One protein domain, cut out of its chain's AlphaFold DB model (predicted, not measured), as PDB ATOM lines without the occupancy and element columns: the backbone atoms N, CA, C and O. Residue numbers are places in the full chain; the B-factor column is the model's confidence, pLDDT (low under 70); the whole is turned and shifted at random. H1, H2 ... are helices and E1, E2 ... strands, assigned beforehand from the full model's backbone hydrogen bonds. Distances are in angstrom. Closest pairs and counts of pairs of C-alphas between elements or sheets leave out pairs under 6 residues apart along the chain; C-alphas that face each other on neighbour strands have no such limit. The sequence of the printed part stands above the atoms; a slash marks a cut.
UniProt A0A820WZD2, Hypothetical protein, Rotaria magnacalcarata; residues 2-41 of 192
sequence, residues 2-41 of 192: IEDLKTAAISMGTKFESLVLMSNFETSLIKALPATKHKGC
ATOM      1  N   ILE A   2     248.019 236.511 223.268       66.94
ATOM      2  CA  ILE A   2     246.781 235.753 223.580       66.94
ATOM      3  C   ILE A   2     247.096 234.428 224.286       66.94
ATOM      4  O   ILE A   2     246.486 234.124 225.306       66.94
ATOM      5  N   GLU A   3     248.084 233.679 223.791       70.62
ATOM      6  CA  GLU A   3     248.518 232.426 224.427       70.62
ATOM      7  C   GLU A   3     249.123 232.648 225.819       70.62
ATOM      8  O   GLU A   3     248.853 231.879 226.739       70.62
ATOM      9  N   ASP A   4     249.826 233.765 226.032       73.81
ATOM     10  CA  ASP A   4     250.337 234.136 227.359       73.81
ATOM     11  C   ASP A   4     249.191 234.412 228.342       73.81
ATOM     12  O   ASP A   4     249.242 234.001 229.497       73.81
ATOM     13  N   LEU A   5     248.115 235.065 227.882       68.69
ATOM     14  CA  LEU A   5     246.934 235.327 228.706       68.69
ATOM     15  C   LEU A   5     246.128 234.054 228.999       68.69
ATOM     16  O   LEU A   5     245.608 233.909 230.105       68.69
ATOM     17  N   LYS A   6     246.031 233.120 228.044       72.25
ATOM     18  CA  LYS A   6     245.432 231.795 228.284       72.25
ATOM     19  C   LYS A   6     246.249 230.999 229.300       72.25
ATOM     20  O   LYS A   6     245.683 230.428 230.227       72.25
ATOM     21  N   THR A   7     247.571 231.030 229.176       75.06
ATOM     22  CA  THR A   7     248.495 230.392 230.123       75.06
ATOM     23  C   THR A   7     248.364 231.013 231.514       75.06
ATOM     24  O   THR A   7     248.268 230.297 232.511       75.06
ATOM     25  N   ALA A   8     248.259 232.342 231.593       70.81
ATOM     26  CA  ALA A   8     248.002 233.047 232.843       70.81
ATOM     27  C   ALA A   8     246.653 232.641 233.466       70.81
ATOM     28  O   ALA A   8     246.613 232.343 234.659       70.81
ATOM     29  N   ALA A   9     245.571 232.551 232.680       68.31
ATOM     30  CA  ALA A   9     244.274 232.055 233.156       68.31
ATOM     31  C   ALA A   9     244.382 230.651 233.770       68.31
ATOM     32  O   ALA A   9     243.919 230.445 234.895       68.31
ATOM     33  N   ILE A  10     245.061 229.726 233.085       76.81
ATOM     34  CA  ILE A  10     245.294 228.359 233.574       76.81
ATOM     35  C   ILE A  10     246.070 228.386 234.898       76.81
ATOM     36  O   ILE A  10     245.653 227.746 235.862       76.81
ATOM     37  N   SER A  11     247.143 229.180 234.987       73.12
ATOM     38  CA  SER A  11     247.948 229.313 236.215       73.12
ATOM     39  C   SER A  11     247.165 229.888 237.403       73.12
ATOM     40  O   SER A  11     247.437 229.553 238.553       73.12
ATOM     41  N   MET A  12     246.156 230.720 237.134       73.69
ATOM     42  CA  MET A  12     245.250 231.286 238.134       73.69
ATOM     43  C   MET A  12     244.050 230.378 238.452       73.69
ATOM     44  O   MET A  12     243.180 230.785 239.224       73.69
ATOM     45  N   GLY A  13     243.963 229.184 237.852       78.69
ATOM     46  CA  GLY A  13     242.839 228.261 238.030       78.69
ATOM     47  C   GLY A  13     241.510 228.801 237.493       78.69
ATOM     48  O   GLY A  13     240.449 228.431 237.995       78.69
ATOM     49  N   THR A  14     241.544 229.701 236.508       76.56
ATOM     50  CA  THR A  14     240.351 230.323 235.918       76.56
ATOM     51  C   THR A  14     240.274 230.076 234.414       76.56
ATOM     52  O   THR A  14     241.253 229.719 233.764       76.56
ATOM     53  N   LYS A  15     239.085 230.269 233.841       79.94
ATOM     54  CA  LYS A  15     238.882 230.211 232.389       79.94
ATOM     55  C   LYS A  15     239.275 231.540 231.757       79.94
ATOM     56  O   LYS A  15     239.044 232.600 232.342       79.94
ATOM     57  N   PHE A  16     239.831 231.486 230.552       75.44
ATOM     58  CA  PHE A  16     240.255 232.672 229.810       75.44
ATOM     59  C   PHE A  16     239.096 233.659 229.589       75.44
ATOM     60  O   PHE A  16     239.253 234.861 229.787       75.44
ATOM     61  N   GLU A  17     237.900 233.152 229.306       78.06
ATOM     62  CA  GLU A  17     236.667 233.922 229.083       78.06
ATOM     63  C   GLU A  17     236.152 234.601 230.364       78.06
ATOM     64  O   GLU A  17     235.437 235.604 230.324       78.06
ATOM     65  N   SER A  18     236.540 234.071 231.526       75.00
ATOM     66  CA  SER A  18     236.210 234.640 232.835       75.00
ATOM     67  C   SER A  18     237.162 235.762 233.248       75.00
ATOM     68  O   SER A  18     236.902 236.429 234.255       75.00
ATOM     69  N   LEU A  19     238.251 235.993 232.505       74.00
ATOM     70  CA  LEU A  19     239.168 237.090 232.786       74.00
ATOM     71  C   LEU A  19     238.492 238.441 232.543       74.00
ATOM     72  O   LEU A  19     237.822 238.663 231.533       74.00
ATOM     73  N   VAL A  20     238.740 239.364 233.470       76.06
ATOM     74  CA  VAL A  20     238.416 240.781 233.312       76.06
ATOM     75  C   VAL A  20     239.691 241.517 232.922       76.06
ATOM     76  O   VAL A  20     240.608 241.656 233.733       76.06
ATOM     77  N   LEU A  21     239.754 241.992 231.683       76.62
ATOM     78  CA  LEU A  21     240.872 242.769 231.160       76.62
ATOM     79  C   LEU A  21     240.633 244.254 231.407       76.62
ATOM     80  O   LEU A  21     239.635 244.813 230.956       76.62
ATOM     81  N   MET A  22     241.567 244.889 232.113       79.06
ATOM     82  CA  MET A  22     241.514 246.316 232.401       79.06
ATOM     83  C   MET A  22     242.434 247.106 231.474       79.06
ATOM     84  O   MET A  22     243.646 246.899 231.496       79.06
ATOM     85  N   SER A  23     241.878 248.033 230.696       79.19
ATOM     86  CA  SER A  23     242.632 248.789 229.687       79.19
ATOM     87  C   SER A  23     242.296 250.282 229.671       79.19
ATOM     88  O   SER A  23     241.442 250.778 230.407       79.19
ATOM     89  N   ASN A  24     242.990 251.026 228.820       76.94
ATOM     90  CA  ASN A  24     242.788 252.448 228.548       76.94
ATOM     91  C   ASN A  24     241.694 252.725 227.490       76.94
ATOM     92  O   ASN A  24     241.728 253.775 226.854       76.94
ATOM     93  N   PHE A  25     240.715 251.824 227.324       79.56
ATOM     94  CA  PHE A  25     239.631 251.907 226.325       79.56
ATOM     95  C   PHE A  25     240.084 251.772 224.856       79.56
ATOM     96  O   PHE A  25     239.363 252.175 223.943       79.56
ATOM     97  N   GLU A  26     241.257 251.183 224.602       77.88
ATOM     98  CA  GLU A  26     241.737 250.907 223.244       77.88
ATOM     99  C   GLU A  26     240.835 249.905 222.505       77.88
ATOM    100  O   GLU A  26     240.726 248.728 222.862       77.88
ATOM    101  N   THR A  27     240.216 250.356 221.411       78.62
ATOM    102  CA  THR A  27     239.314 249.527 220.596       78.62
ATOM    103  C   THR A  27     240.019 248.354 219.922       78.62
ATOM    104  O   THR A  27     239.387 247.335 219.666       78.62
ATOM    105  N   SER A  28     241.312 248.488 219.615       78.19
ATOM    106  CA  SER A  28     242.134 247.417 219.039       78.19
ATOM    107  C   SER A  28     242.223 246.220 219.983       78.19
ATOM    108  O   SER A  28     242.002 245.090 219.555       78.19
ATOM    109  N   LEU A  29     242.461 246.466 221.275       75.75
ATOM    110  CA  LEU A  29     242.554 245.417 222.287       75.75
ATOM    111  C   LEU A  29     241.201 244.738 222.534       75.75
ATOM    112  O   LEU A  29     241.141 243.514 222.636       75.75
ATOM    113  N   ILE A  30     240.118 245.520 222.571       80.44
ATOM    114  CA  ILE A  30     238.751 244.993 222.717       80.44
ATOM    115  C   ILE A  30     238.410 244.064 221.543       80.44
ATOM    116  O   ILE A  30     237.903 242.964 221.748       80.44
ATOM    117  N   LYS A  31     238.742 244.472 220.312       82.69
ATOM    118  CA  LYS A  31     238.506 243.667 219.103       82.69
ATOM    119  C   LYS A  31     239.385 242.420 219.029       82.69
ATOM    120  O   LYS A  31     238.935 241.405 218.513       82.69
ATOM    121  N   ALA A  32     240.619 242.490 219.525       80.38
ATOM    122  CA  ALA A  32     241.549 241.364 219.504       80.38
ATOM    123  C   ALA A  32     241.166 240.249 220.493       80.38
ATOM    124  O   ALA A  32     241.583 239.108 220.310       80.38
ATOM    125  N   LEU A  33     240.395 240.568 221.540       78.88
ATOM    126  CA  LEU A  33     240.055 239.649 222.629       78.88
ATOM    127  C   LEU A  33     238.542 239.635 222.917       78.88
ATOM    128  O   LEU A  33     238.133 239.946 224.032       78.88
ATOM    129  N   PRO A  34     237.683 239.271 221.950       79.62
ATOM    130  CA  PRO A  34     236.231 239.411 222.094       79.62
ATOM    131  C   PRO A  34     235.614 238.457 223.129       79.62
ATOM    132  O   PRO A  34     234.518 238.710 223.617       79.62
ATOM    133  N   ALA A  35     236.306 237.363 223.461       77.69
ATOM    134  CA  ALA A  35     235.822 236.337 224.385       77.69
ATOM    135  C   ALA A  35     236.024 236.690 225.870       77.69
ATOM    136  O   ALA A  35     235.503 235.992 226.737       77.69
ATOM    137  N   THR A  36     236.785 237.742 226.182       77.31
ATOM    138  CA  THR A  36     237.057 238.165 227.561       77.31
ATOM    139  C   THR A  36     236.168 239.335 227.967       77.31
ATOM    140  O   THR A  36     235.642 240.080 227.135       77.31
ATOM    141  N   LYS A  37     235.995 239.537 229.276       82.31
ATOM    142  CA  LYS A  37     235.280 240.711 229.787       82.31
ATOM    143  C   LYS A  37     236.225 241.905 229.783       82.31
ATOM    144  O   LYS A  37     237.272 241.863 230.420       82.31
ATOM    145  N   HIS A  38     235.845 242.991 229.122       84.50
ATOM    146  CA  HIS A  38     236.641 244.221 229.106       84.50
ATOM    147  C   HIS A  38     236.106 245.231 230.108       84.50
ATOM    148  O   HIS A  38     234.896 245.433 230.231       84.50
ATOM    149  N   LYS A  39     237.026 245.875 230.818       87.31
ATOM    150  CA  LYS A  39     236.753 246.997 231.705       87.31
ATOM    151  C   LYS A  39     237.728 248.128 231.427       87.31
ATOM    152  O   LYS A  39     238.932 247.946 231.256       87.31
ATOM    153  N   GLY A  40     237.194 249.330 231.435       84.94
ATOM    154  CA  GLY A  40     237.957 250.552 231.441       84.94
ATOM    155  C   GLY A  40     238.642 250.770 232.778       84.94
ATOM    156  O   GLY A  40     238.045 250.612 233.841       84.94
ATOM    157  N   CYS A  41     239.899 251.175 232.728       84.50
ATOM    158  CA  CYS A  41     240.629 251.619 233.901       84.50
ATOM    159  C   CYS A  41     240.025 252.930 234.431       84.50
ATOM    160  O   CYS A  41     239.890 253.909 233.688       84.50
TER     161      CYS A  41
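AT A GLANCE: This is residues 2 to 41 of the 192 residues of the protein "Hypothetical protein" of Rotaria magnacalcarata (UniProt A0A820WZD2). Two short parallel strands, E1 and E2, lie side by side, with the short helix H2 near them; helix H1 is set off toward the other end of the elongated outline. The 40 printed residues hold H1, E1, H2, E2 in chain order, mixed in class, compact with a radius of gyration of the C-alphas of 10.0 A, spanning 27 by 17 by 13 A.

IN THESE COORDINATES: Find E1 at residues 20 to 23 and E2 at residues 37 to 40, ending at C-alpha 40 (237.957, 250.552, 231.441). H2 is residues 27 to 32. H1, residues 2 to 11, runs 14.2 A from C-alpha 2 (246.781, 235.753, 223.580).

HOW THE PARTS SIT: E1 and E2 are parallel at 33 degrees; look for N 21 and O 37, 2.8 A apart. E1, H2, E2 form a strand-helix-strand unit, parallel neighbours with a helix between, its crossover right-handed. The closest C-alphas of H2 and E2, Ile 30 and His 38, are 6.8 A apart. H1 is apart from H2 and E2. In H1 and H2 every O i to N i+4 pair is within hydrogen-bond range.

THE WHOLE: The farthest C-alphas, Gly 13 and Thr 27, are 27.7 A apart. The printed part has no cut, and no link is long. Residues 2, 5 and 9 have pLDDT under 70.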